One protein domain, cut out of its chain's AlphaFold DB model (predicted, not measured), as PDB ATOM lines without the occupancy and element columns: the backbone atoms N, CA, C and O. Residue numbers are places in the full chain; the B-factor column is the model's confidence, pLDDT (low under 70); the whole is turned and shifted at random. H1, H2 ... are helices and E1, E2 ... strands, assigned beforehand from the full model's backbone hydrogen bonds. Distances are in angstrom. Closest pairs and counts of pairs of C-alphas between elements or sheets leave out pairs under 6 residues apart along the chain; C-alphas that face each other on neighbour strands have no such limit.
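This is residues 254 to 455 of the 455 residues of an uncharacterized protein of Glycomyces harbinensis (UniProt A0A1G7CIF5). This is a long sandwich of two twisted sheets, only partly face to face: the long strands E3, E10 and E11 run on past the smaller sheet, and beyond their far end lie the one named helix, H1, and a loop. Residues 308 to 331 of that arm stick out free. The printed part has 202 residues with eleven named strands and one named helix, in the order E1 E2 E3 H1 E4 E5 E6 E7 E8 E9 E10 E11; it is mostly strand, though under half of the residues are in named elements. The larger sheet runs E1 E2 E6 E3 E10 E11 E8, mixed; the smaller runs E5 E4 E7 E9. The whole is loose, with a radius of gyration of the C-alphas of 24.2 A and spans of 84 by 33 by 31 A.

Start at edge strand E1, residues 256 to 258, which forms an antiparallel hairpin with E2, residues 261 to 266; look for N 256 and O 263, 2.8 A apart. E2 is antiparallel to E6, residues 376 to 381, with N 264 and O 378 at 2.9 A. E6 is antiparallel to E3, residues 281 to 293, with N 283 and O 379 at 2.9 A. E3 is parallel to E10, residues 425 to 437, with N 288 and O 429 at 2.8 A. E10 and E11, residues 442 to 454, form a hairpin, with N 430 and O 450 at 2.8 A; E11 bends by 57 degrees at residue 445. E11 is parallel to edge strand E8, residues 405 to 407, with N 407 and O 447 at 2.8 A. In the other sheet, E4, residues 362 to 365, meets E5, residues 368 to 370, only at a point. E7, residues 384 to 391, is antiparallel to E4, with N 364 and O 389 at 2.9 A, and to E9, residues 413 to 419, with N 388 and O 415 at 2.8 A. The sheets form a sandwich, two sheets face to face, the facing parts 8.6 A centre to centre. H1, residues 328 to 346, is on neither sheet; every O i to N i+4 pair in it is within hydrogen-bond range.

Find C-alpha 256 at (68.679, -10.506, 84.552), where E1 begins. E3 spans 39.8 A, E10 39.7 A, E11 35.1 A and H1 26.0 A; E11 ends at C-alpha 454, (47.852, -20.248, 76.218).

The C-alphas farthest apart, Glu 278 and Ile 324, are 83.8 A apart. The printed part has no cut. The links E2 to E3, E3 to H1, H1 to E4 and E7 to E8 are long. The mean pLDDT of the printed part is 70.2, and residues 292 to 354 are among those under 70.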
ATOM      1  N   ALA A 254      68.135  -5.577  79.493       74.12
ATOM      2  CA  ALA A 254      69.146  -6.611  79.649       74.12
ATOM      3  C   ALA A 254      68.547  -7.799  80.425       74.12
ATOM      4  O   ALA A 254      67.879  -7.569  81.436       74.12
ATOM      5  N   PRO A 255      68.776  -9.050  79.983       84.31
ATOM      6  CA  PRO A 255      68.401 -10.224  80.758       84.31
ATOM      7  C   PRO A 255      69.053 -10.194  82.140       84.31
ATOM      8  O   PRO A 255      70.270 -10.054  82.255       84.31
ATOM      9  N   GLN A 256      68.238 -10.339  83.177       85.50
ATOM     10  CA  GLN A 256      68.679 -10.506  84.552       85.50
ATOM     11  C   GLN A 256      68.666 -12.001  84.886       85.50
ATOM     12  O   GLN A 256      67.634 -12.651  84.699       85.50
ATOM     13  N   PRO A 257      69.793 -12.577  85.332       88.88
ATOM     14  CA  PRO A 257      69.836 -13.984  85.699       88.88
ATOM     15  C   PRO A 257      69.046 -14.234  86.988       88.88
ATOM     16  O   PRO A 257      69.052 -13.407  87.900       88.88
ATOM     17  N   PHE A 258      68.420 -15.403  87.077       88.00
ATOM     18  CA  PHE A 258      67.844 -15.950  88.306       88.00
ATOM     19  C   PHE A 258      68.105 -17.470  88.352       88.00
ATOM     20  O   PHE A 258      68.524 -18.042  87.339       88.00
ATOM     21  N   PRO A 259      67.926 -18.150  89.499       86.19
ATOM     22  CA  PRO A 259      68.119 -19.598  89.578       86.19
ATOM     23  C   PRO A 259      67.287 -20.345  88.522       86.19
ATOM     24  O   PRO A 259      66.069 -20.252  88.505       86.19
ATOM     25  N   GLY A 260      67.946 -21.063  87.609       83.69
ATOM     26  CA  GLY A 260      67.263 -21.824  86.553       83.69
ATOM     27  C   GLY A 260      66.924 -21.044  85.275       83.69
ATOM     28  O   GLY A 260      66.386 -21.640  84.342       83.69
ATOM     29  N   GLY A 261      67.273 -19.756  85.165       91.00
ATOM     30  CA  GLY A 261      66.965 -19.007  83.948       91.00
ATOM     31  C   GLY A 261      67.404 -17.547  83.905       91.00
ATOM     32  O   GLY A 261      68.323 -17.095  84.590       91.00
ATOM     33  N   SER A 262      66.743 -16.791  83.032       92.25
ATOM     34  CA  SER A 262      66.899 -15.336  82.956       92.25
ATOM     35  C   SER A 262      65.573 -14.659  82.658       92.25
ATOM     36  O   SER A 262      64.752 -15.206  81.925       92.25
ATOM     37  N   TRP A 263      65.370 -13.474  83.216       91.88
ATOM     38  CA  TRP A 263      64.168 -12.670  83.040       91.88
ATOM     39  C   TRP A 263      64.507 -11.356  82.347       91.88
ATOM     40  O   TRP A 263      65.553 -10.757  82.597       91.88
ATOM     41  N   ARG A 264      63.606 -10.870  81.499       88.06
ATOM     42  CA  ARG A 264      63.626  -9.487  81.023       88.06
ATOM     43  C   ARG A 264      62.219  -8.967  80.790       88.06
ATOM     44  O   ARG A 264      61.323  -9.710  80.400       88.06
ATOM     45  N   LEU A 265      62.057  -7.661  80.946       85.56
ATOM     46  CA  LEU A 265      60.876  -6.956  80.469       85.56
ATOM     47  C   LEU A 265      60.961  -6.796  78.942       85.56
ATOM     48  O   LEU A 265      62.032  -6.557  78.389       85.56
ATOM     49  N   ILE A 266      59.842  -6.949  78.250       83.25
ATOM     50  CA  ILE A 266      59.721  -6.744  76.810       83.25
ATOM     51  C   ILE A 266      58.866  -5.508  76.583       83.25
ATOM     52  O   ILE A 266      57.810  -5.338  77.193       83.25
ATOM     53  N   ASP A 267      59.338  -4.654  75.683       76.44
ATOM     54  CA  ASP A 267      58.583  -3.519  75.178       76.44
ATOM     55  C   ASP A 267      57.274  -4.025  74.527       76.44
ATOM     56  O   ASP A 267      57.336  -4.835  73.604       76.44
ATOM     57  N   PRO A 268      56.078  -3.581  74.959       73.69
ATOM     58  CA  PRO A 268      54.811  -3.988  74.342       73.69
ATOM     59  C   PRO A 268      54.696  -3.766  72.827       73.69
ATOM     60  O   PRO A 268      53.906  -4.445  72.161       73.69
ATOM     61  N   GLN A 269      55.455  -2.816  72.273       71.50
ATOM     62  CA  GLN A 269      55.532  -2.549  70.836       71.50
ATOM     63  C   GLN A 269      56.490  -3.502  70.112       71.50
ATOM     64  O   GLN A 269      56.458  -3.558  68.879       71.50
ATOM     65  N   ASP A 270      57.307  -4.273  70.835       75.12
ATOM     66  CA  ASP A 270      58.093  -5.350  70.255       75.12
ATOM     67  C   ASP A 270      57.159  -6.460  69.745       75.12
ATOM     68  O   ASP A 270      56.435  -7.133  70.487       75.12
ATOM     69  N   ARG A 271      57.157  -6.624  68.422       75.31
ATOM     70  CA  ARG A 271      56.380  -7.644  67.708       75.31
ATOM     71  C   ARG A 271      57.212  -8.873  67.366       75.31
ATOM     72  O   ARG A 271      56.700  -9.765  66.691       75.31
ATOM     73  N   ALA A 272      58.479  -8.919  67.780       75.56
ATOM     74  CA  ALA A 272      59.317 -10.077  67.554       75.56
ATOM     75  C   ALA A 272      58.685 -11.308  68.212       75.56
ATOM     76  O   ALA A 272      58.316 -11.305  69.398       75.56
ATOM     77  N   VAL A 273      58.567 -12.370  67.413       71.12
ATOM     78  CA  VAL A 273      58.187 -13.685  67.918       71.12
ATOM     79  C   VAL A 273      59.253 -14.086  68.940       71.12
ATOM     80  O   VAL A 273      60.442 -14.013  68.618       71.12
ATOM     81  N   PRO A 274      58.865 -14.462  70.167       70.94
ATOM     82  CA  PRO A 274      59.818 -14.975  71.134       70.94
ATOM     83  C   PRO A 274      60.453 -16.233  70.548       70.94
ATOM     84  O   PRO A 274      59.762 -17.207  70.262       70.94
ATOM     85  N   GLN A 275      61.761 -16.186  70.326       69.06
ATOM     86  CA  GLN A 275      62.530 -17.333  69.865       69.06
ATOM     87  C   GLN A 275      63.346 -17.876  71.033       69.06
ATOM     88  O   GLN A 275      63.981 -17.103  71.759       69.06
ATOM     89  N   GLY A 276      63.348 -19.200  71.191       64.62
ATOM     90  CA  GLY A 276      64.335 -19.872  72.026       64.62
ATOM     91  C   GLY A 276      65.745 -19.563  71.518       64.62
ATOM     92  O   GLY A 276      66.008 -19.597  70.317       64.62
ATOM     93  N   SER A 277      66.656 -19.218  72.423       67.19
ATOM     94  CA  SER A 277      68.096 -19.150  72.135       67.19
ATOM     95  C   SER A 277      68.746 -20.478  72.505       67.19
ATOM     96  O   SER A 277      68.304 -21.051  73.489       67.19
ATOM     97  N   GLU A 278      69.781 -20.928  71.783       68.69
ATOM     98  CA  GLU A 278      70.653 -22.092  72.081       68.69
ATOM     99  C   GLU A 278      70.198 -22.996  73.253       68.69
ATOM    100  O   GLU A 278      70.733 -22.935  74.355       68.69
ATOM    101  N   GLY A 279      69.178 -23.830  73.016       80.88
ATOM    102  CA  GLY A 279      68.721 -24.845  73.975       80.88
ATOM    103  C   GLY A 279      67.764 -24.381  75.081       80.88
ATOM    104  O   GLY A 279      67.321 -25.226  75.845       80.88
ATOM    105  N   MET A 280      67.401 -23.099  75.153       88.00
ATOM    106  CA  MET A 280      66.458 -22.547  76.134       88.00
ATOM    107  C   MET A 280      65.065 -22.353  75.528       88.00
ATOM    108  O   MET A 280      64.925 -21.902  74.387       88.00
ATOM    109  N   ALA A 281      64.035 -22.650  76.313       91.38
ATOM    110  CA  ALA A 281      62.646 -22.359  75.998       91.38
ATOM    111  C   ALA A 281      62.238 -20.970  76.520       91.38
ATOM    112  O   ALA A 281      62.922 -20.373  77.358       91.38
ATOM    113  N   VAL A 282      61.129 -20.437  76.000       92.06
ATOM    114  CA  VAL A 282      60.628 -19.105  76.367       92.06
ATOM    115  C   VAL A 282      59.235 -19.206  76.974       92.06
ATOM    116  O   VAL A 282      58.321 -19.761  76.369       92.06
ATOM    117  N   LEU A 283      59.069 -18.586  78.137       92.50
ATOM    118  CA  LEU A 283      57.785 -18.330  78.775       92.50
ATOM    119  C   LEU A 283      57.540 -16.817  78.778       92.50
ATOM    120  O   LEU A 283      58.381 -16.053  79.255       92.50
ATOM    121  N   ARG A 284      56.393 -16.365  78.264       92.06
ATOM    122  CA  ARG A 284      55.960 -14.966  78.370       92.06
ATOM    123  C   ARG A 284      54.782 -14.826  79.320       92.06
ATOM    124  O   ARG A 284      53.756 -15.458  79.121       92.06
ATOM    125  N   LEU A 285      54.905 -13.941  80.303       91.69
ATOM    126  CA  LEU A 285      53.795 -13.499  81.144       91.69
ATOM    127  C   LEU A 285      53.354 -12.108  80.683       91.69
ATOM    128  O   LEU A 285      54.067 -11.123  80.890       91.69
ATOM    129  N   CYS A 286      52.183 -12.032  80.060       89.19
ATOM    130  CA  CYS A 286      51.554 -10.796  79.606       89.19
ATOM    131  C   CYS A 286      50.570 -10.318  80.675       89.19
ATOM    132  O   CYS A 286      49.413 -10.738  80.695       89.19
ATOM    133  N   LEU A 287      51.042  -9.459  81.573       86.81
ATOM    134  CA  LEU A 287      50.306  -9.007  82.747       86.81
ATOM    135  C   LEU A 287      49.794  -7.586  82.519       86.81
ATOM    136  O   LEU A 287      50.572  -6.671  82.260       86.81
ATOM    137  N   THR A 288      48.488  -7.389  82.624       82.62
ATOM    138  CA  THR A 288      47.834  -6.091  82.436       82.62
ATOM    139  C   THR A 288      47.044  -5.708  83.674       82.62
ATOM    140  O   THR A 288      46.649  -6.561  84.464       82.62
ATOM    141  N   PHE A 289      46.778  -4.420  83.853       80.44
ATOM    142  CA  PHE A 289      45.730  -4.010  84.776       80.44
ATOM    143  C   PHE A 289      44.837  -2.951  84.149       80.44
ATOM    144  O   PHE A 289      45.265  -2.218  83.253       80.44
ATOM    145  N   ASP A 290      43.615  -2.874  84.652       77.00
ATOM    146  CA  ASP A 290      42.608  -1.917  84.233       77.00
ATOM    147  C   ASP A 290      41.963  -1.236  85.446       77.00
ATOM    148  O   ASP A 290      41.479  -1.917  86.347       77.00
ATOM    149  N   GLN A 291      41.973   0.096  85.484       75.19
ATOM    150  CA  GLN A 291      41.248   0.911  86.458       75.19
ATOM    151  C   GLN A 291      40.031   1.514  85.769       75.19
ATOM    152  O   GLN A 291      40.154   2.290  84.819       75.19
ATOM    153  N   THR A 292      38.854   1.185  86.286       69.88
ATOM    154  CA  THR A 292      37.570   1.630  85.753       69.88
ATOM    155  C   THR A 292      36.704   2.243  86.850       69.88
ATOM    156  O   THR A 292      36.825   1.894  88.026       69.88
ATOM    157  N   PRO A 293      35.828   3.199  86.511       63.47
ATOM    158  CA  PRO A 293      34.775   3.614  87.421       63.47
ATOM    159  C   PRO A 293      33.833   2.433  87.667       63.47
ATOM    160  O   PRO A 293      33.368   1.799  86.719       63.47
ATOM    161  N   HIS A 294      33.510   2.169  88.927       56.84
ATOM    162  CA  HIS A 294      32.417   1.286  89.292       56.84
ATOM    163  C   HIS A 294      31.097   1.903  88.801       56.84
ATOM    164  O   HIS A 294      30.935   3.127  88.765       56.84
ATOM    165  N   ARG A 295      30.177   1.044  88.353       53.09
ATOM    166  CA  ARG A 295      28.925   1.406  87.667       53.09
ATOM    167  C   ARG A 295      28.182   2.540  88.399       53.09
ATOM    168  O   ARG A 295      28.054   2.493  89.616       53.09
ATOM    169  N   GLN A 296      27.668   3.526  87.647       43.50
ATOM    170  CA  GLN A 296      26.925   4.681  88.178       43.50
ATOM    171  C   GLN A 296      25.873   4.272  89.220       43.50
ATOM    172  O   GLN A 296      24.882   3.624  88.875       43.50
ATOM    173  N   GLU A 297      25.995   4.780  90.447       35.75
ATOM    174  CA  GLU A 297      24.789   5.179  91.162       35.75
ATOM    175  C   GLU A 297      24.230   6.432  90.466       35.75
ATOM    176  O   GLU A 297      24.950   7.424  90.287       35.75
ATOM    177  N   PRO A 298      22.963   6.413  90.020       35.34
ATOM    178  CA  PRO A 298      22.360   7.557  89.369       35.34
ATOM    179  C   PRO A 298      22.223   8.691  90.392       35.34
ATOM    180  O   PRO A 298      21.402   8.643  91.301       35.34
ATOM    181  N   HIS A 299      23.007   9.749  90.186       39.47
ATOM    182  CA  HIS A 299      22.831  11.061  90.811       39.47
ATOM    183  C   HIS A 299      23.103  11.127  92.323       39.47
ATOM    184  O   HIS A 299      22.197  11.372  93.118       39.47
ATOM    185  N   LEU A 300      24.377  11.106  92.727       37.41
ATOM    186  CA  LEU A 300      24.738  11.789  93.973       37.41
ATOM    187  C   LEU A 300      24.475  13.299  93.791       37.41
ATOM    188  O   LEU A 300      25.073  13.926  92.904       37.41
ATOM    189  N   PRO A 301      23.561  13.910  94.573       33.47
ATOM    190  CA  PRO A 301      23.295  15.333  94.477       33.47
ATOM    191  C   PRO A 301      24.573  16.119  94.766       33.47
ATOM    192  O   PRO A 301      25.413  15.739  95.581       33.47
ATOM    193  N   ASN A 302      24.708  17.248  94.078       34.06
ATOM    194  CA  ASN A 302      25.853  18.156  94.124       34.06
ATOM    195  C   ASN A 302      25.892  18.951  95.453       34.06
ATOM    196  O   ASN A 302      25.980  20.179  95.461       34.06
ATOM    197  N   THR A 303      25.732  18.265  96.583       32.69
ATOM    198  CA  THR A 303      25.696  18.833  97.929       32.69
ATOM    199  C   THR A 303      27.115  18.960  98.480       32.69
ATOM    200  O   THR A 303      27.985  18.127  98.224       32.69
ATOM    201  N   ALA A 304      27.375  20.065  99.180       28.80
ATOM    202  CA  ALA A 304      28.660  20.319  99.817       28.80
ATOM    203  C   ALA A 304      28.875  19.334 100.984       28.80
ATOM    204  O   ALA A 304      27.935  19.155 101.762       28.80
ATOM    205  N   PRO A 305      30.066  18.726 101.132       33.50
ATOM    206  CA  PRO A 305      30.351  17.860 102.267       33.50
ATOM    207  C   PRO A 305      30.484  18.658 103.573       33.50
ATOM    208  O   PRO A 305      30.794  19.853 103.573       33.50
ATOM    209  N   ILE A 306      30.207  17.951 104.665       32.94
ATOM    210  CA  ILE A 306      30.157  18.399 106.061       32.94
ATOM    211  C   ILE A 306      31.580  18.700 106.587       32.94
ATOM    212  O   ILE A 306      32.557  18.093 106.156       32.94
ATOM    213  N   ASP A 307      31.690  19.662 107.509       30.62
ATOM    214  CA  ASP A 307      32.931  20.126 108.151       30.62
ATOM    215  C   ASP A 307      33.630  18.999 108.950       30.62
ATOM    216  O   ASP A 307      33.207  18.639 110.048       30.62
ATOM    217  N   MET A 308      34.704  18.418 108.398       35.62
ATOM    218  CA  MET A 308      35.502  17.351 109.027       35.62
ATOM    219  C   MET A 308      36.646  17.904 109.895       35.62
ATOM    220  O   MET A 308      37.819  17.587 109.696       35.62
ATOM    221  N   THR A 309      36.328  18.728 110.895       34.34
ATOM    222  CA  THR A 309      37.273  18.999 111.999       34.34
ATOM    223  C   THR A 309      37.232  17.952 113.119       34.34
ATOM    224  O   THR A 309      37.987  18.082 114.081       34.34
ATOM    225  N   ALA A 310      36.395  16.917 113.015       28.33
ATOM    226  CA  ALA A 310      36.344  15.836 113.998       28.33
ATOM    227  C   ALA A 310      37.528  14.872 113.808       28.33
ATOM    228  O   ALA A 310      37.782  14.381 112.708       28.33
ATOM    229  N   ARG A 311      38.278  14.623 114.886       32.94
ATOM    230  CA  ARG A 311      39.308  13.577 114.930       32.94
ATOM    231  C   ARG A 311      38.632  12.212 115.074       32.94
ATOM    232  O   ARG A 311      37.560  12.112 115.663       32.94
ATOM    233  N   ILE A 312      39.293  11.174 114.565       29.52
ATOM    234  CA  ILE A 312      38.902   9.767 114.721       29.52
ATOM    235  C   ILE A 312      38.578   9.493 116.205       29.52
ATOM    236  O   ILE A 312      39.455   9.658 117.053       29.52
ATOM    237  N   GLY A 313      37.327   9.114 116.507       33.91
ATOM    238  CA  GLY A 313      36.868   8.713 117.848       33.91
ATOM    239  C   GLY A 313      35.801   9.588 118.529       33.91
ATOM    240  O   GLY A 313      35.356   9.217 119.611       33.91
ATOM    241  N   GLU A 314      35.360  10.709 117.946       30.89
ATOM    242  CA  GLU A 314      34.264  11.523 118.515       30.89
ATOM    243  C   GLU A 314      32.897  11.226 117.868       30.89
ATOM    244  O   GLU A 314      32.777  11.063 116.654       30.89
ATOM    245  N   GLU A 315      31.853  11.161 118.700       27.14
ATOM    246  CA  GLU A 315      30.469  10.876 118.303       27.14
ATOM    247  C   GLU A 315      29.876  12.039 117.475       27.14
ATOM    248  O   GLU A 315      29.962  13.208 117.861       27.14
ATOM    249  N   TYR A 316      29.260  11.727 116.326       30.73
ATOM    250  CA  TYR A 316      28.638  12.703 115.418       30.73
ATOM    251  C   TYR A 316      27.603  13.582 116.147       30.73
ATOM    252  O   TYR A 316      26.613  13.051 116.661       30.73
ATOM    253  N   PRO A 317      27.691  14.928 116.113       29.98
ATOM    254  CA  PRO A 317      26.586  15.738 116.590       29.98
ATOM    255  C   PRO A 317      25.444  15.693 115.567       29.98
ATOM    256  O   PRO A 317      25.589  16.053 114.395       29.98
ATOM    257  N   ARG A 318      24.266  15.260 116.030       31.56
ATOM    258  CA  ARG A 318      23.000  15.367 115.293       31.56
ATOM    259  C   ARG A 318      22.772  16.815 114.846       31.56
ATOM    260  O   ARG A 318      22.858  17.736 115.653       31.56
ATOM    261  N   ARG A 319      22.430  16.967 113.559       32.03
ATOM    262  CA  ARG A 319      21.979  18.185 112.854       32.03
ATOM    263  C   ARG A 319      21.559  19.331 113.789       32.03
ATOM    264  O   ARG A 319      20.454  19.314 114.329       32.03
ATOM    265  N   LEU A 320      22.387  20.371 113.890       27.70
ATOM    266  CA  LEU A 320      21.973  21.648 114.472       27.70
ATOM    267  C   LEU A 320      21.387  22.557 113.384       27.70
ATOM    268  O   LEU A 320      21.931  22.694 112.289       27.70
ATOM    269  N   ARG A 321      20.220  23.132 113.694       27.48
ATOM    270  CA  ARG A 321      19.457  24.050 112.836       27.48
ATOM    271  C   ARG A 321      20.279  25.293 112.452       27.48
ATOM    272  O   ARG A 321      21.130  25.725 113.225       27.48
ATOM    273  N   PRO A 322      19.976  25.922 111.301       32.69
ATOM    274  CA  PRO A 322      20.690  27.104 110.841       32.69
ATOM    275  C   PRO A 322      20.276  28.319 111.675       32.69
ATOM    276  O   PRO A 322      19.193  28.869 111.479       32.69
ATOM    277  N   SER A 323      21.128  28.773 112.592       28.52
ATOM    278  CA  SER A 323      20.954  30.099 113.184       28.52
ATOM    279  C   SER A 323      22.289  30.784 113.499       28.52
ATOM    280  O   SER A 323      23.035  30.322 114.353       28.52
ATOM    281  N   ILE A 324      22.480  31.947 112.856       35.31
ATOM    282  CA  ILE A 324      23.107  33.165 113.409       35.31
ATOM    283  C   ILE A 324      24.664  33.190 113.444       35.31
ATOM    284  O   ILE A 324      25.292  32.743 114.389       35.31
ATOM    285  N   PHE A 325      25.241  33.813 112.398       36.38
ATOM    286  CA  PHE A 325      26.580  34.440 112.221       36.38
ATOM    287  C   PHE A 325      27.907  33.696 112.540       36.38
ATOM    288  O   PHE A 325      28.193  33.324 113.669       36.38
ATOM    289  N   GLY A 326      28.837  33.703 111.562       31.14
ATOM    290  CA  GLY A 326      30.288  33.568 111.789       31.14
ATOM    291  C   GLY A 326      31.152  33.677 110.506       31.14
ATOM    292  O   GLY A 326      30.699  33.257 109.440       31.14
ATOM    293  N   PRO A 327      32.403  34.196 110.570       37.66
ATOM    294  CA  PRO A 327      33.348  34.268 109.436       37.66
ATOM    295  C   PRO A 327      33.704  32.900 108.816       37.66
ATOM    296  O   PRO A 327      34.129  32.849 107.665       37.66
ATOM    297  N   LYS A 328      33.443  31.795 109.529       42.41
ATOM    298  CA  LYS A 328      33.609  30.411 109.051       42.41
ATOM    299  C   LYS A 328      32.746  30.066 107.826       42.41
ATOM    300  O   LYS A 328      33.205  29.371 106.930       42.41
ATOM    301  N   LEU A 329      31.549  30.644 107.705       40.78
ATOM    302  CA  LEU A 329      30.607  30.318 106.623       40.78
ATOM    303  C   LEU A 329      31.050  30.870 105.248       40.78
ATOM    304  O   LEU A 329      30.655  30.367 104.193       40.78
ATOM    305  N   GLN A 330      31.875  31.928 105.238       43.75
ATOM    306  CA  GLN A 330      32.506  32.423 104.008       43.75
ATOM    307  C   GLN A 330      33.660  31.525 103.560       43.75
ATOM    308  O   GLN A 330      33.827  31.333 102.352       43.75
ATOM    309  N   ASP A 331      34.411  30.959 104.506       54.47
ATOM    310  CA  ASP A 331      35.466  29.988 104.216       54.47
ATOM    311  C   ASP A 331      34.857  28.677 103.696       54.47
ATOM    312  O   ASP A 331      35.263  28.219 102.631       54.47
ATOM    313  N   GLU A 332      33.763  28.191 104.290       49.47
ATOM    314  CA  GLU A 332      32.998  27.033 103.797       49.47
ATOM    315  C   GLU A 332      32.456  27.239 102.377       49.47
ATOM    316  O   GLU A 332      32.662  26.403 101.502       49.47
ATOM    317  N   LYS A 333      31.807  28.376 102.079       54.19
ATOM    318  CA  LYS A 333      31.325  28.662 100.709       54.19
ATOM    319  C   LYS A 333      32.469  28.755  99.705       54.19
ATOM    320  O   LYS A 333      32.302  28.410  98.531       54.19
ATOM    321  N   ARG A 334      33.622  29.273 100.126       55.41
ATOM    322  CA  ARG A 334      34.804  29.406  99.274       55.41
ATOM    323  C   ARG A 334      35.463  28.055  99.031       55.41
ATOM    324  O   ARG A 334      35.868  27.798  97.897       55.41
ATOM    325  N   ASP A 335      35.533  27.211 100.046       53.06
ATOM    326  CA  ASP A 335      36.090  25.869  99.957       53.06
ATOM    327  C   ASP A 335      35.146  24.926  99.212       53.06
ATOM    328  O   ASP A 335      35.601  24.244  98.303       53.06
ATOM    329  N   ALA A 336      33.829  25.036  99.397       55.25
ATOM    330  CA  ALA A 336      32.828  24.370  98.565       55.25
ATOM    331  C   ALA A 336      32.923  24.792  97.089       55.25
ATOM    332  O   ALA A 336      32.897  23.953  96.193       55.25
ATOM    333  N   ARG A 337      33.115  26.088  96.793       58.12
ATOM    334  CA  ARG A 337      33.358  26.558  95.413       58.12
ATOM    335  C   ARG A 337      34.675  26.031  94.840       58.12
ATOM    336  O   ARG A 337      34.742  25.741  93.647       58.12
ATOM    337  N   ARG A 338      35.728  25.914  95.656       55.38
ATOM    338  CA  ARG A 338      37.015  25.326  95.245       55.38
ATOM    339  C   ARG A 338      36.880  23.828  94.994       55.38
ATOM    340  O   ARG A 338      37.351  23.375  93.958       55.38
ATOM    341  N   ALA A 339      36.208  23.105  95.881       52.50
ATOM    342  CA  ALA A 339      35.893  21.690  95.765       52.50
ATOM    343  C   ALA A 339      35.042  21.419  94.518       52.50
ATOM    344  O   ALA A 339      35.412  20.584  93.707       52.50
ATOM    345  N   ALA A 340      33.986  22.200  94.276       53.31
ATOM    346  CA  ALA A 340      33.166  22.096  93.068       53.31
ATOM    347  C   ALA A 340      33.968  22.393  91.790       53.31
ATOM    348  O   ALA A 340      33.834  21.689  90.789       53.31
ATOM    349  N   LYS A 341      34.849  23.405  91.818       54.03
ATOM    350  CA  LYS A 341      35.752  23.700  90.697       54.03
ATOM    351  C   LYS A 341      36.723  22.542  90.436       54.03
ATOM    352  O   LYS A 341      36.911  22.186  89.278       54.03
ATOM    353  N   ARG A 342      37.310  21.950  91.484       51.50
ATOM    354  CA  ARG A 342      38.190  20.776  91.368       51.50
ATOM    355  C   ARG A 342      37.424  19.559  90.866       51.50
ATOM    356  O   ARG A 342      37.859  18.962  89.893       51.50
ATOM    357  N   ARG A 343      36.241  19.280  91.412       53.53
ATOM    358  CA  ARG A 343      35.383  18.166  90.995       53.53
ATOM    359  C   ARG A 343      34.998  18.272  89.522       53.53
ATOM    360  O   ARG A 343      35.045  17.283  88.807       53.53
ATOM    361  N   ARG A 344      34.698  19.482  89.039       52.00
ATOM    362  CA  ARG A 344      34.435  19.742  87.614       52.00
ATOM    363  C   ARG A 344      35.667  19.531  86.722       52.00
ATOM    364  O   ARG A 344      35.507  19.187  85.561       52.00
ATOM    365  N   GLN A 345      36.868  19.794  87.234       50.28
ATOM    366  CA  GLN A 345      38.104  19.786  86.447       50.28
ATOM    367  C   GLN A 345      38.837  18.434  86.472       50.28
ATOM    368  O   GLN A 345      39.430  18.055  85.471       50.28
ATOM    369  N   PHE A 346      38.801  17.728  87.602       49.66
ATOM    370  CA  PHE A 346      39.581  16.510  87.871       49.66
ATOM    371  C   PHE A 346      38.708  15.307  88.216       49.66
ATOM    372  O   PHE A 346      39.219  14.227  88.462       49.66
ATOM    373  N   GLY A 347      37.397  15.502  88.315       51.91
ATOM    374  CA  GLY A 347      36.482  14.482  88.798       51.91
ATOM    375  C   GLY A 347      36.317  14.429  90.315       51.91
ATOM    376  O   GLY A 347      35.341  13.855  90.779       51.91
ATOM    377  N   GLU A 348      37.182  15.108  91.076       51.84
ATOM    378  CA  GLU A 348      37.288  14.960  92.533       51.84
ATOM    379  C   GLU A 348      37.303  16.295  93.289       51.84
ATOM    380  O   GLU A 348      37.906  17.278  92.847       51.84
ATOM    381  N   ALA A 349      36.661  16.331  94.458       49.44
ATOM    382  CA  ALA A 349      36.622  17.515  95.319       49.44
ATOM    383  C   ALA A 349      37.932  17.712  96.102       49.44
ATOM    384  O   ALA A 349      38.454  18.833  96.176       49.44
ATOM    385  N   TYR A 350      38.476  16.612  96.622       51.66
ATOM    386  CA  TYR A 350      39.702  16.542  97.403       51.66
ATOM    387  C   TYR A 350      40.562  15.386  96.882       51.66
ATOM    388  O   TYR A 350      40.005  14.400  96.405       51.66
ATOM    389  N   PRO A 351      41.903  15.512  96.901       51.31
ATOM    390  CA  PRO A 351      42.744  14.344  96.698       51.31
ATOM    391  C   PRO A 351      42.485  13.361  97.857       51.31
ATOM    392  O   PRO A 351      42.490  13.813  99.006       51.31
ATOM    393  N   PRO A 352      42.260  12.068  97.574       53.28
ATOM    394  CA  PRO A 352      42.125  11.045  98.594       53.28
ATOM    395  C   PRO A 352      43.435  10.918  99.373       53.28
ATOM    396  O   PRO A 352      44.502  11.333  98.905       53.28
ATOM    397  N   GLU A 353      43.339  10.321 100.557       53.88
ATOM    398  CA  GLU A 353      44.488  10.076 101.427       53.88
ATOM    399  C   GLU A 353      45.542   9.201 100.750       53.88
ATOM    400  O   GLU A 353      46.728   9.461 100.909       53.88
ATOM    401  N   ALA A 354      45.124   8.240  99.926       58.97
ATOM    402  CA  ALA A 354      45.996   7.479  99.050       58.97
ATOM    403  C   ALA A 354      45.306   7.208  97.711       58.97
ATOM    404  O   ALA A 354      44.092   7.022  97.640       58.97
ATOM    405  N   ARG A 355      46.084   7.212  96.629       70.69
ATOM    406  CA  ARG A 355      45.599   6.779  95.315       70.69
ATOM    407  C   ARG A 355      45.755   5.274  95.214       70.69
ATOM    408  O   ARG A 355      46.774   4.790  95.687       70.69
ATOM    409  N   PRO A 356      44.821   4.544  94.593       71.94
ATOM    410  CA  PRO A 356      45.024   3.130  94.352       71.94
ATOM    411  C   PRO A 356      46.071   2.897  93.267       71.94
ATOM    412  O   PRO A 356      46.104   3.576  92.239       71.94
ATOM    413  N   TRP A 357      46.913   1.904  93.516       79.69
ATOM    414  CA  TRP A 357      47.836   1.308  92.564       79.69
ATOM    415  C   TRP A 357      47.744  -0.211  92.712       79.69
ATOM    416  O   TRP A 357      47.228  -0.713  93.711       79.69
ATOM    417  N   VAL A 358      48.222  -0.928  91.706       80.50
ATOM    418  CA  VAL A 358      48.374  -2.380  91.753       80.50
ATOM    419  C   VAL A 358      49.830  -2.675  92.069       80.50
ATOM    420  O   VAL A 358      50.717  -2.276  91.304       80.50
ATOM    421  N   ASP A 359      50.087  -3.353  93.183       84.56
ATOM    422  CA  ASP A 359      51.423  -3.860  93.496       84.56
ATOM    423  C   ASP A 359      51.868  -4.889  92.455       84.56
ATOM    424  O   ASP A 359      51.042  -5.550  91.821       84.56
ATOM    425  N   ALA A 360      53.180  -5.015  92.253       84.88
ATOM    426  CA  ALA A 360      53.727  -5.987  91.316       84.88
ATOM    427  C   ALA A 360      53.277  -7.419  91.682       84.88
ATOM    428  O   ALA A 360      53.268  -7.772  92.863       84.88
ATOM    429  N   PRO A 361      52.914  -8.252  90.691       88.12
ATOM    430  CA  PRO A 361      52.522  -9.627  90.952       88.12
ATOM    431  C   PRO A 361      53.719 -10.422  91.473       88.12
ATOM    432  O   PRO A 361      54.851 -10.230  91.029       88.12
ATOM    433  N   LEU A 362      53.463 -11.335  92.405       92.19
ATOM    434  CA  LEU A 362      54.459 -12.278  92.890       92.19
ATOM    435  C   LEU A 362      54.412 -13.505  91.985       92.19
ATOM    436  O   LEU A 362      53.371 -14.150  91.862       92.19
ATOM    437  N   VAL A 363      55.530 -13.806  91.333       92.81
ATOM    438  CA  VAL A 363      55.648 -14.956  90.436       92.81
ATOM    439  C   VAL A 363      56.728 -15.881  90.970       92.81
ATOM    440  O   VAL A 363      57.801 -15.422  91.364       92.81
ATOM    441  N   ALA A 364      56.448 -17.178  90.957       94.25
ATOM    442  CA  ALA A 364      57.447 -18.211  91.167       94.25
ATOM    443  C   ALA A 364      57.453 -19.189  89.990       94.25
ATOM    444  O   ALA A 364      56.401 -19.505  89.434       94.25
ATOM    445  N   VAL A 365      58.641 -19.657  89.617       93.88
ATOM    446  CA  VAL A 365      58.842 -20.716  88.624       93.88
ATOM    447  C   VAL A 365      59.537 -21.868  89.331       93.88
ATOM    448  O   VAL A 365      60.593 -21.675  89.922       93.88
ATOM    449  N   ASP A 366      58.915 -23.042  89.323       93.75
ATOM    450  CA  ASP A 366      59.361 -24.245  90.037       93.75
ATOM    451  C   ASP A 366      59.614 -23.995  91.535       93.75
ATOM    452  O   ASP A 366      60.539 -24.534  92.140       93.75
ATOM    453  N   GLY A 367      58.790 -23.132  92.134       91.06
ATOM    454  CA  GLY A 367      58.903 -22.713  93.533       91.06
ATOM    455  C   GLY A 367      59.931 -21.604  93.799       91.06
ATOM    456  O   GLY A 367      59.936 -21.050  94.898       91.06
ATOM    457  N   GLU A 368      60.747 -21.221  92.815       92.06
ATOM    458  CA  GLU A 368      61.725 -20.139  92.950       92.06
ATOM    459  C   GLU A 368      61.096 -18.780  92.609       92.06
ATOM    460  O   GLU A 368      60.540 -18.622  91.518       92.06
ATOM    461  N   PRO A 369      61.173 -17.769  93.494       93.31
ATOM    462  CA  PRO A 369      60.621 -16.449  93.219       93.31
ATOM    463  C   PRO A 369      61.397 -15.762  92.091       93.31
ATOM    464  O   PRO A 369      62.623 -15.633  92.139       93.31
ATOM    465  N   VAL A 370      60.671 -15.257  91.095       92.12
ATOM    466  CA  VAL A 370      61.240 -14.562  89.937       92.12
ATOM    467  C   VAL A 370      60.694 -13.136  89.823       92.12
ATOM    468  O   VAL A 370      59.565 -12.868  90.244       92.12
ATOM    469  N   PRO A 371      61.456 -12.188  89.244       89.12
ATOM    470  CA  PRO A 371      60.957 -10.835  89.034       89.12
ATOM    471  C   PRO A 371      59.743 -10.831  88.102       89.12
ATOM    472  O   PRO A 371      59.726 -11.541  87.095       89.12
ATOM    473  N   ALA A 372      58.747 -10.006  88.408       88.44
ATOM    474  CA  ALA A 372      57.588  -9.791  87.555       88.44
ATOM    475  C   ALA A 372      57.045  -8.372  87.726       88.44
ATOM    476  O   ALA A 372      57.079  -7.796  88.812       88.44
ATOM    477  N   VAL A 373      56.536  -7.802  86.637       86.56
ATOM    478  CA  VAL A 373      55.863  -6.496  86.622       86.56
ATOM    479  C   VAL A 373      54.596  -6.561  85.767       86.56
ATOM    480  O   VAL A 373      54.439  -7.475  84.961       86.56
ATOM    481  N   TRP A 374      53.692  -5.589  85.897       83.81
ATOM    482  CA  TRP A 374      52.470  -5.485  85.076       83.81
ATOM    483  C   TRP A 374      52.750  -5.103  83.612       83.81
ATOM    484  O   TRP A 374      52.403  -4.001  83.199       83.81
ATOM    485  N   GLY A 375      53.435  -5.943  82.850       83.75
ATOM    486  CA  GLY A 375      53.753  -5.730  81.440       83.75
ATOM    487  C   GLY A 375      54.036  -7.061  80.750       83.75
ATOM    488  O   GLY A 375      53.496  -8.092  81.146       83.75
ATOM    489  N   ILE A 376      54.893  -7.064  79.726       87.44
ATOM    490  CA  ILE A 376      55.306  -8.308  79.061       87.44
ATOM    491  C   ILE A 376      56.620  -8.794  79.673       87.44
ATOM    492  O   ILE A 376      57.686  -8.274  79.369       87.44
ATOM    493  N   ASN A 377      56.553  -9.807  80.524       90.12
ATOM    494  CA  ASN A 377      57.717 -10.435  81.142       90.12
ATOM    495  C   ASN A 377      58.140 -11.635  80.297       90.12
ATOM    496  O   ASN A 377      57.305 -12.478  79.980       90.12
ATOM    497  N   GLU A 378      59.415 -11.735  79.941       92.44
ATOM    498  CA  GLU A 378      59.969 -12.879  79.221       92.44
ATOM    499  C   GLU A 378      60.971 -13.613  80.107       92.44
ATOM    500  O   GLU A 378      61.970 -13.034  80.538       92.44
ATOM    501  N   TYR A 379      60.707 -14.895  80.340       93.38
ATOM    502  CA  TYR A 379      61.571 -15.816  81.060       93.38
ATOM    503  C   TYR A 379      62.183 -16.791  80.063       93.38
ATOM    504  O   TYR A 379      61.482 -17.390  79.244       93.38
ATOM    505  N   ARG A 380      63.501 -16.954  80.131       93.19
ATOM    506  CA  ARG A 380      64.226 -18.007  79.425       93.19
ATOM    507  C   ARG A 380      64.569 -19.089  80.423       93.19
ATOM    508  O   ARG A 380      65.280 -18.809  81.387       93.19
ATOM    509  N   LEU A 381      64.060 -20.281  80.167       93.12
ATOM    510  CA  LEU A 381      64.113 -21.435  81.055       93.12
ATOM    511  C   LEU A 381      64.646 -22.641  80.283       93.12
ATOM    512  O   LEU A 381      64.677 -22.635  79.048       93.12
ATOM    513  N   SER A 382      65.075 -23.671  81.004       92.31
ATOM    514  CA  SER A 382      65.331 -24.969  80.382       92.31
ATOM    515  C   SER A 382      64.049 -25.493  79.708       92.31
ATOM    516  O   SER A 382      62.954 -25.125  80.114       92.31
ATOM    517  N   PRO A 383      64.132 -26.317  78.656       92.50
ATOM    518  CA  PRO A 383      62.958 -26.997  78.120       92.50
ATOM    519  C   PRO A 383      62.463 -28.073  79.097       92.50
ATOM    520  O   PRO A 383      63.284 -28.750  79.721       92.50
ATOM    521  N   GLY A 384      61.148 -28.272  79.175       92.06
ATOM    522  CA  GLY A 384      60.518 -29.250  80.062       92.06
ATOM    523  C   GLY A 384      59.231 -28.742  80.706       92.06
ATOM    524  O   GLY A 384      58.734 -27.663  80.382       92.06
ATOM    525  N   GLU A 385      58.690 -29.539  81.624       94.06
ATOM    526  CA  GLU A 385      57.545 -29.143  82.442       94.06
ATOM    527  C   GLU A 385      57.993 -28.191  83.549       94.06
ATOM    528  O   GLU A 385      58.890 -28.513  84.328       94.06
ATOM    529  N   HIS A 386      57.334 -27.038  83.619       93.69
ATOM    530  CA  HIS A 386      57.542 -26.032  84.648       93.69
ATOM    531  C   HIS A 386      56.239 -25.725  85.373       93.69
ATOM    532  O   HIS A 386      55.169 -25.640  84.757       93.69
ATOM    533  N   GLN A 387      56.338 -25.508  86.681       94.50
ATOM    534  CA  GLN A 387      55.233 -25.029  87.504       94.50
ATOM    535  C   GLN A 387      55.366 -23.518  87.684       94.50
ATOM    536  O   GLN A 387      56.387 -23.018  88.141       94.50
ATOM    537  N   ILE A 388      54.329 -22.777  87.318       93.62
ATOM    538  CA  ILE A 388      54.289 -21.320  87.382       93.62
ATOM    539  C   ILE A 388      53.236 -20.942  88.411       93.62
ATOM    540  O   ILE A 388      52.046 -21.153  88.193       93.62
ATOM    541  N   THR A 389      53.657 -20.352  89.519       94.00
ATOM    542  CA  THR A 389      52.741 -19.800  90.516       94.00
ATOM    543  C   THR A 389      52.639 -18.302  90.297       94.00
ATOM    544  O   THR A 389      53.663 -17.619  90.235       94.00
ATOM    545  N   VAL A 390      51.419 -17.778  90.193       90.88
ATOM    546  CA  VAL A 390      51.185 -16.332  90.121       90.88
ATOM    547  C   VAL A 390      50.232 -15.910  91.224       90.88
ATOM    548  O   VAL A 390      49.163 -16.492  91.395       90.88
ATOM    549  N   VAL A 391      50.633 -14.880  91.965       91.44
ATOM    550  CA  VAL A 391      49.852 -14.288  93.046       91.44
ATOM    551  C   VAL A 391      49.754 -12.786  92.825       91.44
ATOM    552  O   VAL A 391      50.764 -12.092  92.694       91.44
ATOM    553  N   VAL A 392      48.532 -12.264  92.802       88.38
ATOM    554  CA  VAL A 392      48.278 -10.822  92.781       88.38
ATOM    555  C   VAL A 392      48.157 -10.341  94.225       88.38
ATOM    556  O   VAL A 392      47.280 -10.826  94.943       88.38
ATOM    557  N   PRO A 393      49.007  -9.399  94.680       87.81
ATOM    558  CA  PRO A 393      48.891  -8.870  96.028       87.81
ATOM    559  C   PRO A 393      47.522  -8.214  96.254       87.81
ATOM    560  O   PRO A 393      46.992  -7.570  95.335       87.81
ATOM    561  N   PRO A 394      46.949  -8.347  97.465       85.31
ATOM    562  CA  PRO A 394      45.761  -7.597  97.828       85.31
ATOM    563  C   PRO A 394      46.064  -6.091  97.840       85.31
ATOM    564  O   PRO A 394      47.213  -5.689  98.042       85.31
ATOM    565  N   PRO A 395      45.044  -5.243  97.642       82.44
ATOM    566  CA  PRO A 395      45.216  -3.805  97.746       82.44
ATOM    567  C   PRO A 395      45.637  -3.414  99.179       82.44
ATOM    568  O   PRO A 395      45.210  -4.056 100.142       82.44
ATOM    569  N   PRO A 396      46.434  -2.345  99.349       75.19
ATOM    570  CA  PRO A 396      46.761  -1.786 100.659       75.19
ATOM    571  C   PRO A 396      45.519  -1.538 101.529       75.19
ATOM    572  O   PRO A 396      44.553  -0.948 101.051       75.19
ATOM    573  N   GLU A 397      45.577  -1.882 102.821       74.38
ATOM    574  CA  GLU A 397      44.432  -1.790 103.754       74.38
ATOM    575  C   GLU A 397      43.790  -0.394 103.810       74.38
ATOM    576  O   GLU A 397      42.579  -0.248 103.905       74.38
ATOM    577  N   VAL A 398      44.598   0.659 103.688       67.25
ATOM    578  CA  VAL A 398      44.141   2.063 103.668       67.25
ATOM    579  C   VAL A 398      43.273   2.414 102.452       67.25
ATOM    580  O   VAL A 398      42.605   3.443 102.443       67.25
ATOM    581  N   LEU A 399      43.292   1.581 101.412       69.19
ATOM    582  CA  LEU A 399      42.434   1.715 100.237       69.19
ATOM    583  C   LEU A 399      41.166   0.863 100.340       69.19
ATOM    584  O   LEU A 399      40.273   1.037  99.515       69.19
ATOM    585  N   THR A 400      41.089  -0.051 101.311       70.69
ATOM    586  CA  THR A 400      39.967  -0.978 101.495       70.69
ATOM    587  C   THR A 400      39.053  -0.516 102.622       70.69
ATOM    588  O   THR A 400      39.522  -0.089 103.674       70.69
ATOM    589  N   GLY A 401      37.744  -0.637 102.421       72.62
ATOM    590  CA  GLY A 401      36.736  -0.456 103.464       72.62
ATOM    591  C   GLY A 401      35.747  -1.618 103.494       72.62
ATOM    592  O   GLY A 401      35.825  -2.528 102.672       72.62
ATOM    593  N   ASP A 402      34.771  -1.556 104.400       73.75
ATOM    594  CA  ASP A 402      33.762  -2.616 104.592       73.75
ATOM    595  C   ASP A 402      32.949  -2.938 103.322       73.75
ATOM    596  O   ASP A 402      32.384  -4.021 103.197       73.75
ATOM    597  N   ALA A 403      32.877  -1.994 102.380       76.00
ATOM    598  CA  ALA A 403      32.169  -2.136 101.109       76.00
ATOM    599  C   ALA A 403      33.071  -2.567  99.934       76.00
ATOM    600  O   ALA A 403      32.578  -2.709  98.816       76.00
ATOM    601  N   THR A 404      34.379  -2.743 100.150       81.19
ATOM    602  CA  THR A 404      35.316  -3.142  99.094       81.19
ATOM    603  C   THR A 404      35.235  -4.648  98.848       81.19
ATOM    604  O   THR A 404      35.550  -5.451  99.723       81.19
ATOM    605  N   GLU A 405      34.871  -5.049  97.631       87.44
ATOM    606  CA  GLU A 405      34.897  -6.446  97.194       87.44
ATOM    607  C   GLU A 405      36.308  -6.829  96.718       87.44
ATOM    608  O   GLU A 405      36.848  -6.228  95.784       87.44
ATOM    609  N   ILE A 406      36.906  -7.854  97.329       87.50
ATOM    610  CA  ILE A 406      38.200  -8.413  96.917       87.50
ATOM    611  C   ILE A 406      37.959  -9.827  96.383       87.50
ATOM    612  O   ILE A 406      37.556 -10.712  97.129       87.50
ATOM    613  N   ALA A 407      38.208 -10.030  95.090       87.56
ATOM    614  CA  ALA A 407      38.002 -11.292  94.382       87.56
ATOM    615  C   ALA A 407      39.318 -11.757  93.733       87.56
ATOM    616  O   ALA A 407      39.545 -11.568  92.536       87.56
ATOM    617  N   LEU A 408      40.215 -12.316  94.553       84.81
ATOM    618  CA  LEU A 408      41.545 -12.788  94.135       84.81
ATOM    619  C   LEU A 408      41.711 -14.307  94.187       84.81
ATOM    620  O   LEU A 408      42.677 -14.820  93.625       84.81
ATOM    621  N   ASP A 409      40.779 -15.020  94.816       74.69
ATOM    622  CA  ASP A 409      40.880 -16.466  95.036       74.69
ATOM    623  C   ASP A 409      40.940 -17.252  93.717       74.69
ATOM    624  O   ASP A 409      41.717 -18.192  93.599       74.69
ATOM    625  N   ASP A 410      40.204 -16.803  92.695       67.62
ATOM    626  CA  ASP A 410      40.220 -17.402  91.351       67.62
ATOM    627  C   ASP A 410      41.431 -16.964  90.502       67.62
ATOM    628  O   ASP A 410      41.687 -17.511  89.426       67.62
ATOM    629  N   ALA A 411      42.157 -15.936  90.947       66.81
ATOM    630  CA  ALA A 411      43.280 -15.345  90.226       66.81
ATOM    631  C   ALA A 411      44.633 -15.880  90.701       66.81
ATOM    632  O   ALA A 411      45.579 -15.949  89.923       66.81
ATOM    633  N   ASN A 412      44.736 -16.223  91.982       80.50
ATOM    634  CA  ASN A 412      45.947 -16.793  92.545       80.50
ATOM    635  C   ASN A 412      45.987 -18.276  92.192       80.50
ATOM    636  O   ASN A 412      45.123 -19.044  92.607       80.50
ATOM    637  N   GLY A 413      46.975 -18.678  91.396       80.69
ATOM    638  CA  GLY A 413      46.938 -19.997  90.783       80.69
ATOM    639  C   GLY A 413      48.301 -20.569  90.453       80.69
ATOM    640  O   GLY A 413      49.290 -19.854  90.272       80.69
ATOM    641  N   GLU A 414      48.312 -21.893  90.360       88.56
ATOM    642  CA  GLU A 414      49.407 -22.672  89.809       88.56
ATOM    643  C   GLU A 414      49.052 -23.094  88.385       88.56
ATOM    644  O   GLU A 414      47.966 -23.612  88.113       88.56
ATOM    645  N   TYR A 415      49.984 -22.871  87.471       90.06
ATOM    646  CA  TYR A 415      49.863 -23.181  86.058       90.06
ATOM    647  C   TYR A 415      51.012 -24.099  85.661       90.06
ATOM    648  O   TYR A 415      52.169 -23.802  85.941       90.06
ATOM    649  N   SER A 416      50.715 -25.202  84.983       90.44
ATOM    650  CA  SER A 416      51.746 -26.085  84.433       90.44
ATOM    651  C   SER A 416      51.964 -25.753  82.963       90.44
ATOM    652  O   SER A 416      51.010 -25.748  82.182       90.44
ATOM    653  N   ALA A 417      53.210 -25.485  82.580       89.44
ATOM    654  CA  ALA A 417      53.586 -25.212  81.200       89.44
ATOM    655  C   ALA A 417      54.659 -26.201  80.734       89.44
ATOM    656  O   ALA A 417      55.724 -26.297  81.337       89.44
ATOM    657  N   ASP A 418      54.386 -26.906  79.635       90.62
ATOM    658  CA  ASP A 418      55.381 -27.705  78.915       90.62
ATOM    659  C   ASP A 418      56.106 -26.811  77.897       90.62
ATOM    660  O   ASP A 418      55.570 -26.482  76.824       90.62
ATOM    661  N   LEU A 419      57.300 -26.362  78.291       90.38
ATOM    662  CA  LEU A 419      58.119 -25.403  77.566       90.38
ATOM    663  C   LEU A 419      59.022 -26.106  76.555       90.38
ATOM    664  O   LEU A 419      59.812 -26.990  76.885       90.38
ATOM    665  N   ARG A 420      58.967 -25.640  75.306       86.88
ATOM    666  CA  ARG A 420      59.749 -26.194  74.196       86.88
ATOM    667  C   ARG A 420      60.595 -25.102  73.550       86.88
ATOM    668  O   ARG A 420      60.296 -23.916  73.644       86.88
ATOM    669  N   THR A 421      61.675 -25.489  72.879       84.12
ATOM    670  CA  THR A 421      62.570 -24.530  72.204       84.12
ATOM    671  C   THR A 421      61.964 -23.947  70.926       84.12
ATOM    672  O   THR A 421      62.365 -22.867  70.492       84.12
ATOM    673  N   ASP A 422      61.001 -24.652  70.326       81.50
ATOM    674  CA  ASP A 422      60.340 -24.313  69.065       81.50
ATOM    675  C   ASP A 422      59.036 -23.524  69.242       81.50
ATOM    676  O   ASP A 422      58.592 -22.879  68.290       81.50
ATOM    677  N   ARG A 423      58.441 -23.531  70.444       81.44
ATOM    678  CA  ARG A 423      57.241 -22.747  70.758       81.44
ATOM    679  C   ARG A 423      57.381 -21.997  72.092       81.44
ATOM    680  O   ARG A 423      57.751 -22.605  73.096       81.44
ATOM    681  N   PRO A 424      57.038 -20.704  72.136       83.31
ATOM    682  CA  PRO A 424      56.893 -19.985  73.391       83.31
ATOM    683  C   PRO A 424      55.562 -20.338  74.069       83.31
ATOM    684  O   PRO A 424      54.543 -20.411  73.388       83.31
ATOM    685  N   ALA A 425      55.552 -20.478  75.394       88.75
ATOM    686  CA  ALA A 425      54.309 -20.520  76.172       88.75
ATOM    687  C   ALA A 425      53.916 -19.103  76.611       88.75
ATOM    688  O   ALA A 425      54.794 -18.294  76.940       88.75
ATOM    689  N   VAL A 426      52.617 -18.786  76.639       89.75
ATOM    690  CA  VAL A 426      52.129 -17.445  76.996       89.75
ATOM    691  C   VAL A 426      51.085 -17.524  78.105       89.75
ATOM    692  O   VAL A 426      50.019 -18.095  77.933       89.75
ATOM    693  N   LEU A 427      51.357 -16.893  79.244       89.88
ATOM    694  CA  LEU A 427      50.401 -16.720  80.335       89.88
ATOM    695  C   LEU A 427      49.870 -15.283  80.318       89.88
ATOM    696  O   LEU A 427      50.610 -14.333  80.576       89.88
ATOM    697  N   ASN A 428      48.587 -15.112  80.014       88.38
ATOM    698  CA  ASN A 428      47.915 -13.817  80.052       88.38
ATOM    699  C   ASN A 428      47.292 -13.602  81.434       88.38
ATOM    700  O   ASN A 428      46.543 -14.451  81.908       88.38
ATOM    701  N   GLY A 429      47.566 -12.463  82.064       85.69
ATOM    702  CA  GLY A 429      46.990 -12.072  83.350       85.69
ATOM    703  C   GLY A 429      46.419 -10.663  83.288       85.69
ATOM    704  O   GLY A 429      47.000  -9.795  82.643       85.69
ATOM    705  N   MET A 430      45.294 -10.425  83.955       85.25
ATOM    706  CA  MET A 430      44.682  -9.102  84.052       85.25
ATOM    707  C   MET A 430      44.156  -8.852  85.461       85.25
ATOM    708  O   MET A 430      43.306  -9.607  85.929       85.25
ATOM    709  N   ALA A 431      44.596  -7.764  86.093       84.88
ATOM    710  CA  ALA A 431      43.946  -7.196  87.272       84.88
ATOM    711  C   ALA A 431      42.906  -6.142  86.865       84.88
ATOM    712  O   ALA A 431      43.127  -5.345  85.957       84.88
ATOM    713  N   ARG A 432      41.766  -6.112  87.547       83.88
ATOM    714  CA  ARG A 432      40.715  -5.109  87.381       83.88
ATOM    715  C   ARG A 432      40.457  -4.424  88.711       83.88
ATOM    716  O   ARG A 432      40.116  -5.071  89.700       83.88
ATOM    717  N   ILE A 433      40.601  -3.109  88.691       81.38
ATOM    718  CA  ILE A 433      40.285  -2.202  89.779       81.38
ATOM    719  C   ILE A 433      39.038  -1.420  89.380       81.38
ATOM    720  O   ILE A 433      39.044  -0.699  88.384       81.38
ATOM    721  N   GLU A 434      37.988  -1.525  90.180       80.19
ATOM    722  CA  GLU A 434      36.800  -0.690  90.049       80.19
ATOM    723  C   GLU A 434      36.746   0.303  91.206       80.19
ATOM    724  O   GLU A 434      36.943  -0.060  92.369       80.19
ATOM    725  N   MET A 435      36.478   1.565  90.888       73.12
ATOM    726  CA  MET A 435      36.501   2.659  91.856       73.12
ATOM    727  C   MET A 435      35.184   3.425  91.841       73.12
ATOM    728  O   MET A 435      34.721   3.815  90.774       73.12
ATOM    729  N   THR A 436      34.608   3.719  93.003       70.75
ATOM    730  CA  THR A 436      33.391   4.544  93.111       70.75
ATOM    731  C   THR A 436      33.757   5.963  93.539       70.75
ATOM    732  O   THR A 436      34.637   6.146  94.387       70.75
ATOM    733  N   PRO A 437      33.112   7.001  92.976       60.28
ATOM    734  CA  PRO A 437      33.262   8.356  93.484       60.28
ATOM    735  C   PRO A 437      32.619   8.485  94.874       60.28
ATOM    736  O   PRO A 437      31.416   8.306  95.028       60.28
ATOM    737  N   ALA A 438      33.408   8.887  95.862       57.25
ATOM    738  CA  ALA A 438      32.983   9.198  97.221       57.25
ATOM    739  C   ALA A 438      33.128  10.703  97.532       57.25
ATOM    740  O   ALA A 438      33.621  11.511  96.730       57.25
ATOM    741  N   GLU A 439      32.680  11.127  98.718       51.72
ATOM    742  CA  GLU A 439      32.793  12.529  99.149       51.72
ATOM    743  C   GLU A 439      34.256  12.992  99.284       51.72
ATOM    744  O   GLU A 439      34.573  14.148  98.968       51.72
ATOM    745  N   SER A 440      35.134  12.081  99.711       48.31
ATOM    746  CA  SER A 440      36.560  12.267 100.018       48.31
ATOM    747  C   SER A 440      37.486  12.132  98.798       48.31
ATOM    748  O   SER A 440      38.622  12.605  98.834       48.31
ATOM    749  N   GLY A 441      37.009  11.529  97.709       54.66
ATOM    750  CA  GLY A 441      37.827  11.125  96.570       54.66
ATOM    751  C   GLY A 441      37.240   9.886  95.908       54.66
ATOM    752  O   GLY A 441      36.048   9.642  96.024       54.66
ATOM    753  N   TRP A 442      38.057   9.119  95.197       64.69
ATOM    754  CA  TRP A 442      37.639   7.800  94.730       64.69
ATOM    755  C   TRP A 442      38.023   6.743  95.752       64.69
ATOM    756  O   TRP A 442      39.147   6.768  96.255       64.69
ATOM    757  N   GLU A 443      37.114   5.809  95.994       69.88
ATOM    758  CA  GLU A 443      37.310   4.673  96.891       69.88
ATOM    759  C   GLU A 443      37.324   3.374  96.084       69.88
ATOM    760  O   GLU A 443      36.681   3.272  95.034       69.88
ATOM    761  N   LEU A 444      38.095   2.391  96.552       76.94
ATOM    762  CA  LEU A 444      38.179   1.085  95.914       76.94
ATOM    763  C   LEU A 444      36.883   0.314  96.169       76.94
ATOM    764  O   LEU A 444      36.530   0.032  97.313       76.94
ATOM    765  N   SER A 445      36.177  -0.033  95.101       81.31
ATOM    766  CA  SER A 445      34.911  -0.768  95.181       81.31
ATOM    767  C   SER A 445      35.102  -2.236  94.886       81.31
ATOM    768  O   SER A 445      34.565  -3.073  95.602       81.31
ATOM    769  N   ARG A 446      35.904  -2.548  93.867       84.75
ATOM    770  CA  ARG A 446      36.227  -3.923  93.517       84.75
ATOM    771  C   ARG A 446      37.686  -4.058  93.141       84.75
ATOM    772  O   ARG A 446      38.218  -3.241  92.393       84.75
ATOM    773  N   TYR A 447      38.312  -5.119  93.617       87.50
ATOM    774  CA  TYR A 447      39.652  -5.516  93.229       87.50
ATOM    775  C   TYR A 447      39.630  -6.988  92.846       87.50
ATOM    776  O   TYR A 447      39.329  -7.846  93.671       87.50
ATOM    777  N   SER A 448      39.908  -7.280  91.580       87.00
ATOM    778  CA  SER A 448      39.846  -8.641  91.049       87.00
ATOM    779  C   SER A 448      40.991  -8.912  90.090       87.00
ATOM    780  O   SER A 448      41.588  -7.981  89.550       87.00
ATOM    781  N   ALA A 449      41.300 -10.180  89.852       86.56
ATOM    782  CA  ALA A 449      42.252 -10.566  88.822       86.56
ATOM    783  C   ALA A 449      41.813 -11.852  88.115       86.56
ATOM    784  O   ALA A 449      40.921 -12.563  88.567       86.56
ATOM    785  N   SER A 450      42.396 -12.119  86.951       85.81
ATOM    786  CA  SER A 450      42.127 -13.323  86.166       85.81
ATOM    787  C   SER A 450      43.344 -13.686  85.332       85.81
ATOM    788  O   SER A 450      44.028 -12.791  84.831       85.81
ATOM    789  N   PHE A 451      43.584 -14.982  85.149       83.94
ATOM    790  CA  PHE A 451      44.707 -15.495  84.371       83.94
ATOM    791  C   PHE A 451      44.252 -16.582  83.402       83.94
ATOM    792  O   PHE A 451      43.267 -17.286  83.622       83.94
ATOM    793  N   THR A 452      44.946 -16.701  82.279       83.50
ATOM    794  CA  THR A 452      44.670 -17.683  81.233       83.50
ATOM    795  C   THR A 452      45.989 -18.092  80.589       83.50
ATOM    796  O   THR A 452      46.688 -17.244  80.033       83.50
ATOM    797  N   LEU A 453      46.335 -19.379  80.683       81.94
ATOM    798  CA  LEU A 453      47.511 -19.947  80.025       81.94
ATOM    799  C   LEU A 453      47.154 -20.371  78.596       81.94
ATOM    800  O   LEU A 453      46.215 -21.140  78.389       81.94
ATOM    801  N   GLU A 454      47.917 -19.882  77.629       80.19
ATOM    802  CA  GLU A 454      47.852 -20.248  76.218       80.19
ATOM    803  C   GLU A 454      49.116 -21.061  75.856       80.19
ATOM    804  O   GLU A 454      50.235 -20.598  76.120       80.19
ATOM    805  N   PRO A 455      48.958 -22.294  75.333       61.06
ATOM    806  CA  PRO A 455      50.061 -23.223  75.076       61.06
ATOM    807  C   PRO A 455      50.886 -22.928  73.818       61.06
ATOM    808  O   PRO A 455      50.387 -22.227  72.908       61.06
TER     809      PRO A 455